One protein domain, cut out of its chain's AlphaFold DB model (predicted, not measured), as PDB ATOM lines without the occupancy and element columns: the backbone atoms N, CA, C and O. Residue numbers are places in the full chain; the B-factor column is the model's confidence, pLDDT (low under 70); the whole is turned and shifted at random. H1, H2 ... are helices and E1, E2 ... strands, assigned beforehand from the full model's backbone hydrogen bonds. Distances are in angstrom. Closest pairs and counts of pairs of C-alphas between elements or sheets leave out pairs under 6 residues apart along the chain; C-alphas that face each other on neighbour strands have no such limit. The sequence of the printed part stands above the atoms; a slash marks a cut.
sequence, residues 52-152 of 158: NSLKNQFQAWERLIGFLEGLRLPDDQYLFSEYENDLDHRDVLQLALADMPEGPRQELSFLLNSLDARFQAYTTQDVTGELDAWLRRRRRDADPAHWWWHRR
ATOM      1  N   ASN A  52     167.260 105.553 120.639       84.00
ATOM      2  CA  ASN A  52     167.954 106.805 120.372       84.00
ATOM      3  C   ASN A  52     169.476 106.662 120.197       84.00
ATOM      4  O   ASN A  52     170.204 107.590 120.553       84.00
ATOM      5  N   SER A  53     169.962 105.541 119.645       91.88
ATOM      6  CA  SER A  53     171.392 105.381 119.326       91.88
ATOM      7  C   SER A  53     171.911 106.522 118.457       91.88
ATOM      8  O   SER A  53     171.170 107.068 117.634       91.88
ATOM      9  N   LEU A  54     173.194 106.862 118.579       93.81
ATOM     10  CA  LEU A  54     173.782 107.945 117.794       93.81
ATOM     11  C   LEU A  54     173.630 107.688 116.290       93.81
ATOM     12  O   LEU A  54     173.330 108.604 115.524       93.81
ATOM     13  N   LYS A  55     173.756 106.423 115.876       92.44
ATOM     14  CA  LYS A  55     173.500 106.004 114.498       92.44
ATOM     15  C   LYS A  55     172.065 106.294 114.063       92.44
ATOM     16  O   LYS A  55     171.871 106.863 112.990       92.44
ATOM     17  N   ASN A  56     171.078 105.972 114.897       90.88
ATOM     18  CA  ASN A  56     169.674 106.249 114.598       90.88
ATOM     19  C   ASN A  56     169.399 107.758 114.518       90.88
ATOM     20  O   ASN A  56     168.643 108.178 113.648       90.88
ATOM     21  N   GLN A  57     170.046 108.578 115.356       94.19
ATOM     22  CA  GLN A  57     169.929 110.043 115.283       94.19
ATOM     23  C   GLN A  57     170.428 110.581 113.930       94.19
ATOM     24  O   GLN A  57     169.741 111.370 113.279       94.19
ATOM     25  N   PHE A  58     171.596 110.119 113.462       94.75
ATOM     26  CA  PHE A  58     172.119 110.475 112.136       94.75
ATOM     27  C   PHE A  58     171.203 110.001 111.003       94.75
ATOM     28  O   PHE A  58     170.959 110.754 110.063       94.75
ATOM     29  N   GLN A  59     170.674 108.780 111.096       91.19
ATOM     30  CA  GLN A  59     169.752 108.237 110.098       91.19
ATOM     31  C   GLN A  59     168.427 109.002 110.050       91.19
ATOM     32  O   GLN A  59     167.896 109.222 108.965       91.19
ATOM     33  N   ALA A  60     167.890 109.423 111.198       90.75
ATOM     34  CA  ALA A  60     166.683 110.241 111.249       90.75
ATOM     35  C   ALA A  60     166.921 111.615 110.603       90.75
ATOM     36  O   ALA A  60     166.152 112.031 109.737       90.75
ATOM     37  N   TRP A  61     168.049 112.260 110.923       94.81
ATOM     38  CA  TRP A  61     168.430 113.528 110.296       94.81
ATOM     39  C   TRP A  61     168.609 113.404 108.776       94.81
ATOM     40  O   TRP A  61     168.090 114.214 108.005       94.81
ATOM     41  N   GLU A  62     169.300 112.358 108.318       93.12
ATOM     42  CA  GLU A  62     169.457 112.082 106.891       93.12
ATOM     43  C   GLU A  62     168.122 111.777 106.203       93.12
ATOM     44  O   GLU A  62     167.908 112.213 105.070       93.12
ATOM     45  N   ARG A  63     167.202 111.078 106.878       89.12
ATOM     46  CA  ARG A  63     165.874 110.778 106.338       89.12
ATOM     47  C   ARG A  63     165.102 112.060 106.041       89.12
ATOM     48  O   ARG A  63     164.614 112.192 104.919       89.12
ATOM     49  N   LEU A  64     165.051 113.013 106.978       91.00
ATOM     50  CA  LEU A  64     164.457 114.335 106.738       91.00
ATOM     51  C   LEU A  64     165.068 115.001 105.502       91.00
ATOM     52  O   LEU A  64     164.352 115.461 104.616       91.00
ATOM     53  N   ILE A  65     166.397 115.043 105.410       92.50
ATOM     54  CA  ILE A  65     167.083 115.651 104.263       92.50
ATOM     55  C   ILE A  65     166.680 114.960 102.958       92.50
ATOM     56  O   ILE A  65     166.383 115.635 101.974       92.50
ATOM     57  N   GLY A  66     166.608 113.630 102.967       89.12
ATOM     58  CA  GLY A  66     166.132 112.833 101.847       89.12
ATOM     59  C   GLY A  66     164.718 113.215 101.404       89.12
ATOM     60  O   GLY A  66     164.475 113.412 100.213       89.12
ATOM     61  N   PHE A  67     163.793 113.401 102.347       86.25
ATOM     62  CA  PHE A  67     162.445 113.892 102.043       86.25
ATOM     63  C   PHE A  67     162.459 115.276 101.393       86.25
ATOM     64  O   PHE A  67     161.789 115.498 100.383       86.25
ATOM     65  N   LEU A  68     163.250 116.205 101.936       88.94
ATOM     66  CA  LEU A  68     163.388 117.558 101.392       88.94
ATOM     67  C   LEU A  68     164.021 117.565  99.991       88.94
ATOM     68  O   LEU A  68     163.708 118.433  99.173       88.94
ATOM     69  N   GLU A  69     164.879 116.587  99.705       89.75
ATOM     70  CA  GLU A  69     165.482 116.327  98.393       89.75
ATOM     71  C   GLU A  69     164.500 115.698  97.388       89.75
ATOM     72  O   GLU A  69     164.806 115.616  96.195       89.75
ATOM     73  N   GLY A  70     163.304 115.305  97.834       81.38
ATOM     74  CA  GLY A  70     162.255 114.732  96.997       81.38
ATOM     75  C   GLY A  70     162.184 113.204  97.019       81.38
ATOM     76  O   GLY A  70     161.521 112.630  96.150       81.38
ATOM     77  N   LEU A  71     162.829 112.534  97.984       73.31
ATOM     78  CA  LEU A  71     162.551 111.123  98.255       73.31
ATOM     79  C   LEU A  71     161.117 110.994  98.788       73.31
ATOM     80  O   LEU A  71     160.762 111.564  99.815       73.31
ATOM     81  N   ARG A  72     160.288 110.258  98.047       64.19
ATOM     82  CA  ARG A  72     158.899 109.932  98.396       64.19
ATOM     83  C   ARG A  72     158.894 108.679  99.264       64.19
ATOM     84  O   ARG A  72     159.515 107.690  98.862       64.19
ATOM     85  N   LEU A  73     158.195 108.686 100.399       60.31
ATOM     86  CA  LEU A  73     157.947 107.441 101.124       60.31
ATOM     87  C   LEU A  73     156.692 106.759 100.565       60.31
ATOM     88  O   LEU A  73     155.781 107.414 100.058       60.31
ATOM     89  N   PRO A  74     156.613 105.424 100.640       54.53
ATOM     90  CA  PRO A  74     155.335 104.756 100.479       54.53
ATOM     91  C   PRO A  74     154.440 105.195 101.654       54.53
ATOM     92  O   PRO A  74     154.811 104.956 102.795       54.53
ATOM     93  N   ASP A  75     153.315 105.858 101.361       57.62
ATOM     94  CA  ASP A  75     152.292 106.390 102.299       57.62
ATOM     95  C   ASP A  75     152.380 107.892 102.683       57.62
ATOM     96  O   ASP A  75     151.937 108.299 103.753       57.62
ATOM     97  N   ASP A  76     152.882 108.730 101.764       66.88
ATOM     98  CA  ASP A  76     153.009 110.204 101.826       66.88
ATOM     99  C   ASP A  76     151.868 110.993 102.535       66.88
ATOM    100  O   ASP A  76     150.929 111.478 101.895       66.88
ATOM    101  N   GLN A  77     152.039 111.263 103.835       67.00
ATOM    102  CA  GLN A  77     151.761 112.564 104.465       67.00
ATOM    103  C   GLN A  77     152.854 112.832 105.502       67.00
ATOM    104  O   GLN A  77     152.807 112.277 106.594       67.00
ATOM    105  N   TYR A  78     153.833 113.670 105.155       76.75
ATOM    106  CA  TYR A  78     154.845 114.104 106.114       76.75
ATOM    107  C   TYR A  78     154.249 115.191 107.007       76.75
ATOM    108  O   TYR A  78     153.860 116.254 106.524       76.75
ATOM    109  N   LEU A  79     154.137 114.933 108.304       83.50
ATOM    110  CA  LEU A  79     153.456 115.821 109.241       83.50
ATOM    111  C   LEU A  79     154.415 116.848 109.855       83.50
ATOM    112  O   LEU A  79     155.605 116.601 110.052       83.50
ATOM    113  N   PHE A  80     153.876 117.993 110.285       82.12
ATOM    114  CA  PHE A  80     154.641 118.989 111.052       82.12
ATOM    115  C   PHE A  80     155.312 118.406 112.302       82.12
ATOM    116  O   PHE A  80     156.419 118.808 112.648       82.12
ATOM    117  N   SER A  81     154.656 117.460 112.978       83.38
ATOM    118  CA  SER A  81     155.214 116.789 114.155       83.38
ATOM    119  C   SER A  81     156.422 115.917 113.825       83.38
ATOM    120  O   SER A  81     157.287 115.746 114.674       83.38
ATOM    121  N   GLU A  82     156.491 115.373 112.608       86.81
ATOM    122  CA  GLU A  82     157.651 114.607 112.141       86.81
ATOM    123  C   GLU A  82     158.806 115.555 111.819       86.81
ATOM    124  O   GLU A  82     159.932 115.298 112.225       86.81
ATOM    125  N   TYR A  83     158.524 116.715 111.206       88.25
ATOM    126  CA  TYR A  83     159.520 117.784 111.060       88.25
ATOM    127  C   TYR A  83     160.104 118.200 112.412       88.25
ATOM    128  O   TYR A  83     161.318 118.223 112.563       88.25
ATOM    129  N   GLU A  84     159.253 118.496 113.398       88.56
ATOM    130  CA  GLU A  84     159.685 118.864 114.751       88.56
ATOM    131  C   GLU A  84     160.559 117.776 115.393       88.56
ATOM    132  O   GLU A  84     161.633 118.081 115.907       88.56
ATOM    133  N   ASN A  85     160.129 116.515 115.319       88.81
ATOM    134  CA  ASN A  85     160.874 115.381 115.860       88.81
ATOM    135  C   ASN A  85     162.251 115.214 115.189       88.81
ATOM    136  O   ASN A  85     163.244 114.941 115.860       88.81
ATOM    137  N   ASP A  86     162.343 115.439 113.881       91.25
ATOM    138  CA  ASP A  86     163.614 115.359 113.160       91.25
ATOM    139  C   ASP A  86     164.554 116.535 113.476       91.25
ATOM    140  O   ASP A  86     165.776 116.359 113.491       91.25
ATOM    141  N   LEU A  87     164.021 117.717 113.818       92.06
ATOM    142  CA  LEU A  87     164.831 118.806 114.378       92.06
ATOM    143  C   LEU A  87     165.349 118.465 115.786       92.06
ATOM    144  O   LEU A  87     166.502 118.771 116.095       92.06
ATOM    145  N   ASP A  88     164.549 117.786 116.616       90.75
ATOM    146  CA  ASP A  88     164.985 117.307 117.935       90.75
ATOM    147  C   ASP A  88     166.147 116.302 117.811       90.75
ATOM    148  O   ASP A  88     167.103 116.360 118.588       90.75
ATOM    149  N   HIS A  89     166.124 115.424 116.801       92.62
ATOM    150  CA  HIS A  89     167.244 114.519 116.516       92.62
ATOM    151  C   HIS A  89     168.544 115.290 116.230       92.62
ATOM    152  O   HIS A  89     169.625 114.904 116.687       92.62
ATOM    153  N   ARG A  90     168.455 116.439 115.552       94.62
ATOM    154  CA  ARG A  90     169.614 117.303 115.301       94.62
ATOM    155  C   ARG A  90     170.138 117.991 116.568       94.62
ATOM    156  O   ARG A  90     171.358 118.164 116.676       94.62
ATOM    157  N   ASP A  91     169.275 118.329 117.525       92.19
ATOM    158  CA  ASP A  91     169.683 118.828 118.851       92.19
ATOM    159  C   ASP A  91     170.489 117.764 119.607       92.19
ATOM    160  O   ASP A  91     171.569 118.046 120.133       92.19
ATOM    161  N   VAL A  92     170.012 116.513 119.602       92.06
ATOM    162  CA  VAL A  92     170.713 115.389 120.243       92.06
ATOM    163  C   VAL A  92     172.107 115.205 119.646       92.06
ATOM    164  O   VAL A  92     173.069 115.043 120.395       92.06
ATOM    165  N   LEU A  93     172.249 115.301 118.318       95.12
ATOM    166  CA  LEU A  93     173.554 115.229 117.653       95.12
ATOM    167  C   LEU A  93     174.498 116.358 118.093       95.12
ATOM    168  O   LEU A  93     175.679 116.105 118.324       95.12
ATOM    169  N   GLN A  94     174.002 117.591 118.253       94.44
ATOM    170  CA  GLN A  94     174.834 118.694 118.748       94.44
ATOM    171  C   GLN A  94     175.362 118.411 120.158       94.44
ATOM    172  O   GLN A  94     176.554 118.585 120.413       94.44
ATOM    173  N   LEU A  95     174.482 117.970 121.059       92.56
ATOM    174  CA  LEU A  95     174.838 117.680 122.447       92.56
ATOM    175  C   LEU A  95     175.798 116.492 122.549       92.56
ATOM    176  O   LEU A  95     176.783 116.568 123.281       92.56
ATOM    177  N   ALA A  96     175.552 115.428 121.782       93.62
ATOM    178  CA  ALA A  96     176.410 114.250 121.746       93.62
ATOM    179  C   ALA A  96     177.841 114.608 121.328       93.62
ATOM    180  O   ALA A  96     178.798 114.244 122.007       93.62
ATOM    181  N   LEU A  97     178.001 115.376 120.246       95.25
ATOM    182  CA  LEU A  97     179.325 115.766 119.755       95.25
ATOM    183  C   LEU A  97     180.044 116.748 120.688       95.25
ATOM    184  O   LEU A  97     181.274 116.717 120.773       95.25
ATOM    185  N   ALA A  98     179.305 117.595 121.407       93.81
ATOM    186  CA  ALA A  98     179.891 118.509 122.383       93.81
ATOM    187  C   ALA A  98     180.562 117.769 123.559       93.81
ATOM    188  O   ALA A  98     181.592 118.237 124.047       93.81
ATOM    189  N   ASP A  99     180.028 116.613 123.975       94.50
ATOM    190  CA  ASP A  99     180.589 115.792 125.064       94.50
ATOM    191  C   ASP A  99     181.753 114.886 124.615       94.50
ATOM    192  O   ASP A  99     182.563 114.443 125.431       94.50
ATOM    193  N   MET A 100     181.882 114.628 123.310       95.75
ATOM    194  CA  MET A 100     182.920 113.740 122.777       95.75
ATOM    195  C   MET A 100     184.321 114.367 122.807       95.75
ATOM    196  O   MET A 100     184.449 115.575 122.612       95.75
ATOM    197  N   PRO A 101     185.395 113.571 122.956       96.69
ATOM    198  CA  PRO A 101     186.770 114.003 122.706       96.69
ATOM    199  C   PRO A 101     186.986 114.509 121.271       96.69
ATOM    200  O   PRO A 101     186.266 114.136 120.348       96.69
ATOM    201  N   GLU A 102     188.018 115.335 121.073       96.00
ATOM    202  CA  GLU A 102     188.241 116.067 119.817       96.00
ATOM    203  C   GLU A 102     188.379 115.166 118.575       96.00
ATOM    204  O   GLU A 102     187.814 115.501 117.540       96.00
ATOM    205  N   GLY A 103     189.075 114.027 118.659       95.94
ATOM    206  CA  GLY A 103     189.252 113.109 117.522       95.94
ATOM    207  C   GLY A 103     187.921 112.534 117.009       95.94
ATOM    208  O   GLY A 103     187.501 112.874 115.900       95.94
ATOM    209  N   PRO A 104     187.201 111.747 117.832       95.94
ATOM    210  CA  PRO A 104     185.854 111.256 117.528       95.94
ATOM    211  C   PRO A 104     184.878 112.349 117.096       95.94
ATOM    212  O   PRO A 104     184.127 112.187 116.129       95.94
ATOM    213  N   ARG A 105     184.916 113.494 117.789       97.12
ATOM    214  CA  ARG A 105     184.089 114.655 117.471       97.12
ATOM    215  C   ARG A 105     184.361 115.158 116.059       97.12
ATOM    216  O   ARG A 105     183.400 115.437 115.350       97.12
ATOM    217  N   GLN A 106     185.621 115.299 115.647       95.88
ATOM    218  CA  GLN A 106     185.979 115.785 114.311       95.88
ATOM    219  C   GLN A 106     185.485 114.850 113.206       95.88
ATOM    220  O   GLN A 106     184.913 115.332 112.226       95.88
ATOM    221  N   GLU A 107     185.656 113.536 113.374       94.81
ATOM    222  CA  GLU A 107     185.164 112.538 112.417       94.81
ATOM    223  C   GLU A 107     183.643 112.660 112.250       94.81
ATOM    224  O   GLU A 107     183.140 112.944 111.165       94.81
ATOM    225  N   LEU A 108     182.886 112.574 113.341       95.12
ATOM    226  CA  LEU A 108     181.424 112.637 113.267       95.12
ATOM    227  C   LEU A 108     180.899 114.027 112.863       95.12
ATOM    228  O   LEU A 108     179.871 114.132 112.190       95.12
ATOM    229  N   SER A 109     181.623 115.101 113.195       95.50
ATOM    230  CA  SER A 109     181.301 116.457 112.727       95.50
ATOM    231  C   SER A 109     181.425 116.581 111.213       95.50
ATOM    232  O   SER A 109     180.683 117.354 110.611       95.50
ATOM    233  N   PHE A 110     182.323 115.835 110.566       94.50
ATOM    234  CA  PHE A 110     182.426 115.844 109.108       94.50
ATOM    235  C   PHE A 110     181.144 115.313 108.452       94.50
ATOM    236  O   PHE A 110     180.602 115.964 107.554       94.50
ATOM    237  N   LEU A 111     180.621 114.180 108.937       94.19
ATOM    238  CA  LEU A 111     179.336 113.643 108.482       94.19
ATOM    239  C   LEU A 111     178.198 114.635 108.754       94.19
ATOM    240  O   LEU A 111     177.428 114.953 107.846       94.19
ATOM    241  N   LEU A 112     178.124 115.173 109.974       95.81
ATOM    242  CA  LEU A 112     177.063 116.100 110.360       95.81
ATOM    243  C   LEU A 112     177.072 117.380 109.519       95.81
ATOM    244  O   LEU A 112     176.027 117.796 109.031       95.81
ATOM    245  N   ASN A 113     178.246 117.960 109.273       95.38
ATOM    246  CA  ASN A 113     178.392 119.150 108.435       95.38
ATOM    247  C   ASN A 113     177.967 118.888 106.982       95.38
ATOM    248  O   ASN A 113     177.406 119.771 106.333       95.38
ATOM    249  N   SER A 114     178.215 117.680 106.463       94.75
ATOM    250  CA  SER A 114     177.756 117.285 105.127       94.75
ATOM    251  C   SER A 114     176.226 117.226 105.048       94.75
ATOM    252  O   SER A 114     175.632 117.779 104.117       94.75
ATOM    253  N   LEU A 115     175.585 116.622 106.052       95.31
ATOM    254  CA  LEU A 115     174.127 116.572 106.166       95.31
ATOM    255  C   LEU A 115     173.528 117.973 106.350       95.31
ATOM    256  O   LEU A 115     172.602 118.350 105.634       95.31
ATOM    257  N   ASP A 116     174.106 118.795 107.223       96.44
ATOM    258  CA  ASP A 116     173.659 120.167 107.467       96.44
ATOM    259  C   ASP A 116     173.745 121.037 106.204       96.44
ATOM    260  O   ASP A 116     172.835 121.823 105.927       96.44
ATOM    261  N   ALA A 117     174.794 120.876 105.393       95.94
ATOM    262  CA  ALA A 117     174.919 121.577 104.119       95.94
ATOM    263  C   ALA A 117     173.806 121.180 103.133       95.94
ATOM    264  O   ALA A 117     173.238 122.046 102.456       95.94
ATOM    265  N   ARG A 118     173.445 119.889 103.077       95.31
ATOM    266  CA  ARG A 118     172.305 119.407 102.279       95.31
ATOM    267  C   ARG A 118     170.991 119.977 102.809       95.31
ATOM    268  O   ARG A 118     170.240 120.573 102.041       95.31
ATOM    269  N   PHE A 119     170.753 119.914 104.118       95.56
ATOM    270  CA  PHE A 119     169.577 120.517 104.749       95.56
ATOM    271  C   PHE A 119     169.440 122.006 104.393       95.56
ATOM    272  O   PHE A 119     168.378 122.460 103.960       95.56
ATOM    273  N   GLN A 120     170.525 122.778 104.498       95.94
ATOM    274  CA  GLN A 120     170.540 124.197 104.136       95.94
ATOM    275  C   GLN A 120     170.197 124.440 102.663       95.94
ATOM    276  O   GLN A 120     169.515 125.422 102.356       95.94
ATOM    277  N   ALA A 121     170.626 123.556 101.760       95.94
ATOM    278  CA  ALA A 121     170.349 123.666 100.332       95.94
ATOM    279  C   ALA A 121     168.853 123.526  99.998       95.94
ATOM    280  O   ALA A 121     168.395 124.156  99.040       95.94
ATOM    281  N   TYR A 122     168.079 122.788 100.799       94.56
ATOM    282  CA  TYR A 122     166.643 122.544 100.567       94.56
ATOM    283  C   TYR A 122     165.706 123.312 101.501       94.56
ATOM    284  O   TYR A 122     164.483 123.256 101.362       94.56
ATOM    285  N   THR A 123     166.267 124.123 102.391       94.56
ATOM    286  CA  THR A 123     165.510 124.978 103.307       94.56
ATOM    287  C   THR A 123     165.820 126.456 103.092       94.56
ATOM    288  O   THR A 123     166.802 126.830 102.448       94.56
ATOM    289  N   THR A 124     164.972 127.330 103.620       94.12
ATOM    290  CA  THR A 124     165.177 128.782 103.675       94.12
ATOM    291  C   THR A 124     164.935 129.288 105.092       94.12
ATOM    292  O   THR A 124     164.348 128.577 105.903       94.12
ATOM    293  N   GLN A 125     165.376 130.508 105.397       91.38
ATOM    294  CA  GLN A 125     165.057 131.138 106.677       91.38
ATOM    295  C   GLN A 125     163.544 131.355 106.801       91.38
ATOM    296  O   GLN A 125     162.911 131.904 105.893       91.38
ATOM    297  N   ASP A 126     162.970 130.953 107.930       86.06
ATOM    298  CA  ASP A 126     161.572 131.201 108.275       86.06
ATOM    299  C   ASP A 126     161.419 132.586 108.920       86.06
ATOM    300  O   ASP A 126     161.187 132.730 110.121       86.06
ATOM    301  N   VAL A 127     161.603 133.621 108.096       79.50
ATOM    302  CA  VAL A 127     161.492 135.035 108.498       79.50
ATOM    303  C   VAL A 127     160.053 135.468 108.781       79.50
ATOM    304  O   VAL A 127     159.838 136.470 109.455       79.50
ATOM    305  N   THR A 128     159.073 134.740 108.244       77.00
ATOM    306  CA  THR A 128     157.640 135.023 108.386       77.00
ATOM    307  C   THR A 128     157.032 134.374 109.626       77.00
ATOM    308  O   THR A 128     155.905 134.715 109.979       77.00
ATOM    309  N   GLY A 129     157.763 133.481 110.300       76.88
ATOM    310  CA  GLY A 129     157.256 132.766 111.468       76.88
ATOM    311  C   GLY A 129     156.204 131.718 111.107       76.88
ATOM    312  O   GLY A 129     155.379 131.369 111.947       76.88
ATOM    313  N   GLU A 130     156.200 131.213 109.868       77.19
ATOM    314  CA  GLU A 130     155.210 130.232 109.393       77.19
ATOM    315  C   GLU A 130     155.206 128.964 110.254       77.19
ATOM    316  O   GLU A 130     154.168 128.318 110.411       77.19
ATOM    317  N   LEU A 131     156.351 128.631 110.851       78.88
ATOM    318  CA  LEU A 131     156.496 127.464 111.705       78.88
ATOM    319  C   LEU A 131     156.130 127.719 113.179       78.88
ATOM    320  O   LEU A 131     155.962 126.754 113.918       78.88
ATOM    321  N   ASP A 132     155.937 128.967 113.627       77.81
ATOM    322  CA  ASP A 132     155.724 129.306 115.055       77.81
ATOM    323  C   ASP A 132     154.419 128.777 115.656       77.81
ATOM    324  O   ASP A 132     154.287 128.661 116.884       77.81
ATOM    325  N   ALA A 133     153.435 128.524 114.794       76.31
ATOM    326  CA  ALA A 133     152.148 127.957 115.174       76.31
ATOM    327  C   ALA A 133     152.209 126.431 115.352       76.31
ATOM    328  O   ALA A 133     151.335 125.868 116.009       76.31
ATOM    329  N   TRP A 134     153.227 125.777 114.783       75.94
ATOM    330  CA  TRP A 134     153.289 124.319 114.635       75.94
ATOM    331  C   TRP A 134     154.461 123.693 115.389       75.94
ATOM    332  O   TRP A 134     154.280 122.673 116.045       75.94
ATOM    333  N   LEU A 135     155.635 124.326 115.351       74.38
ATOM    334  CA  LEU A 135     156.773 123.967 116.189       74.38
ATOM    335  C   LEU A 135     156.495 124.474 117.607       74.38
ATOM    336  O   LEU A 135     156.151 125.646 117.804       74.38
ATOM    337  N   ARG A 136     156.585 123.597 118.611       67.38
ATOM    338  CA  ARG A 136     156.274 123.930 120.006       67.38
ATOM    339  C   ARG A 136     157.236 124.998 120.553       67.38
ATOM    340  O   ARG A 136     158.046 125.617 119.868       67.38
ATOM    341  N   ARG A 137     157.161 125.202 121.872       57.03
ATOM    342  CA  ARG A 137     157.978 126.109 122.698       57.03
ATOM    343  C   ARG A 137     159.479 126.142 122.342       57.03
ATOM    344  O   ARG A 137     160.071 127.208 122.459       57.03
ATOM    345  N   ARG A 138     160.061 125.037 121.850       61.06
ATOM    346  CA  ARG A 138     161.498 124.923 121.546       61.06
ATOM    347  C   ARG A 138     162.012 125.974 120.567       61.06
ATOM    348  O   ARG A 138     163.036 126.551 120.868       61.06
ATOM    349  N   ARG A 139     161.300 126.336 119.490       64.19
ATOM    350  CA  ARG A 139     161.781 127.400 118.576       64.19
ATOM    351  C   ARG A 139     161.909 128.769 119.258       64.19
ATOM    352  O   ARG A 139     162.807 129.537 118.933       64.19
ATOM    353  N   ARG A 140     161.003 129.078 120.192       59.28
ATOM    354  CA  ARG A 140     161.006 130.345 120.946       59.28
ATOM    355  C   ARG A 140     162.130 130.411 121.978       59.28
ATOM    356  O   ARG A 140     162.623 131.501 122.244       59.28
ATOM    357  N   ASP A 141     162.515 129.257 122.518       64.88
ATOM    358  CA  ASP A 141     163.538 129.123 123.558       64.88
ATOM    359  C   ASP A 141     164.887 128.614 123.000       64.88
ATOM    360  O   ASP A 141     165.846 128.455 123.756       64.88
ATOM    361  N   ALA A 142     164.969 128.342 121.692       65.12
ATOM    362  CA  ALA A 142     166.150 127.794 121.040       65.12
ATOM    363  C   ALA A 142     167.297 128.806 121.096       65.12
ATOM    364  O   ALA A 142     167.172 129.943 120.636       65.12
ATOM    365  N   ASP A 143     168.432 128.371 121.646       71.12
ATOM    366  CA  ASP A 143     169.686 129.119 121.569       71.12
ATOM    367  C   ASP A 143     169.996 129.409 120.086       71.12
ATOM    368  O   ASP A 143     169.835 128.496 119.269       71.12
ATOM    369  N   PRO A 144     170.459 130.622 119.718       70.56
ATOM    370  CA  PRO A 144     170.942 130.942 118.371       70.56
ATOM    371  C   PRO A 144     171.890 129.903 117.742       70.56
ATOM    372  O   PRO A 144     171.992 129.830 116.515       70.56
ATOM    373  N   ALA A 145     172.574 129.089 118.554       76.38
ATOM    374  CA  ALA A 145     173.366 127.942 118.118       76.38
ATOM    375  C   ALA A 145     172.549 126.838 117.406       76.38
ATOM    376  O   ALA A 145     173.119 126.109 116.592       76.38
ATOM    377  N   HIS A 146     171.237 126.737 117.641       86.94
ATOM    378  CA  HIS A 146     170.326 125.773 117.008       86.94
ATOM    379  C   HIS A 146     169.673 126.350 115.741       86.94
ATOM    380  O   HIS A 146     168.452 126.372 115.564       86.94
ATOM    381  N   TRP A 147     170.503 126.849 114.825       90.81
ATOM    382  CA  TRP A 147     170.074 127.583 113.629       90.81
ATOM    383  C   TRP A 147     169.089 126.820 112.721       90.81
ATOM    384  O   TRP A 147     168.370 127.452 111.943       90.81
ATOM    385  N   TRP A 148     169.036 125.483 112.789       92.31
ATOM    386  CA  TRP A 148     168.115 124.661 111.996       92.31
ATOM    387  C   TRP A 148     166.643 124.889 112.359       92.31
ATOM    388  O   TRP A 148     165.804 124.865 111.461       92.31
ATOM    389  N   TRP A 149     166.332 125.241 113.611       90.81
ATOM    390  CA  TRP A 149     164.971 125.597 114.052       90.81
ATOM    391  C   TRP A 149     164.420 126.867 113.407       90.81
ATOM    392  O   TRP A 149     163.213 127.115 113.407       90.81
ATOM    393  N   HIS A 150     165.293 127.692 112.836       88.12
ATOM    394  CA  HIS A 150     164.891 128.905 112.133       88.12
ATOM    395  C   HIS A 150     164.717 128.686 110.634       88.12
ATOM    396  O   HIS A 150     164.503 129.649 109.899       88.12
ATOM    397  N   ARG A 151     164.774 127.434 110.167       91.44
ATOM    398  CA  ARG A 151     164.652 127.101 108.754       91.44
ATOM    399  C   ARG A 151     163.381 126.321 108.468       91.44
ATOM    400  O   ARG A 151     162.956 125.472 109.246       91.44
ATOM    401  N   ARG A 152     162.806 126.599 107.300       90.31
ATOM    402  CA  ARG A 152     161.657 125.882 106.746       90.31
ATOM    403  C   ARG A 152     161.995 125.256 105.396       90.31
ATOM    404  O   ARG A 152     162.823 125.821 104.670       90.31
TER     405      ARG A 152
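Overview. This is residues 52 to 152 of the 158 residues of an uncharacterized protein of Streptomyces sp. TN58 (UniProt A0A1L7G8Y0). H2 and H3 make a V, joined at its point by a tight link; H1 spans one side of it, touching both, and the ending with E1, H4 and H5 lies across the other side. H1, H2 and H3 form an up and down bundle, each running against the one before, and residues 72 to 77 stick out. The printed part has 101 residues in the order H1 H2 H3 E1 H4 H5, mostly helix. It is compact, with a radius of gyration of the C-alphas of 13.8 A and spans of 38 by 34 by 24 A.

Arrangement. H1, residues 54 to 68, touches H2, residues 80 to 99, at a steep tilt of 41 degrees, opposite ways; their closest C-alphas, Gln 57 and His 89, are 5.4 A apart. H3, residues 102 to 122, touches H1 at a shallow tilt of 17 degrees, the same way; the closest C-alphas, Ile 65 and Phe 119, are 5.5 A apart. H2 and H3, a helical hairpin, touch with residues 97 to 98 and 105 to 109 alone, closest at the C-alphas of Leu 97 and Arg 105, 5.4 A. E1, residues 123 to 125, pairs with no named strand, but its residues 124 to 125 pair antiparallel with residues 151 to 152. H4, residues 138 to 141, and H5, residues 147 to 150, are close but not clearly touching; the closest C-alphas, Arg 139 and Trp 149, are 5.8 A apart. H5 is likewise close to but not clearly touching H2, the closest C-alphas, Leu 87 and Trp 149, being 6.8 A apart. Every O i to N i+4 pair is within hydrogen-bond range in H1 and H2, 16 of 17 in H3; H4 and H5 are too short for one.

Along the chain. H1 begins at C-alpha 54 (173.782, 107.945, 117.794) and measures 21.7 A, H2 29.7 A. H3 measures 29.6 A, with a kink of 31 degrees near residue 109, and ends at C-alpha 122 (166.643, 122.544, 100.567). H5 ends at C-alpha 150 (164.891, 128.905, 112.133).

Size, cuts and confidence. The two C-alphas farthest apart, Asp 75 and Glu 102, are 41.1 A apart. The printed part has no cut; the links H1 to H2 and E1 to H4 are long. Residues 72 to 77 and 136 to 142 have pLDDT under 70.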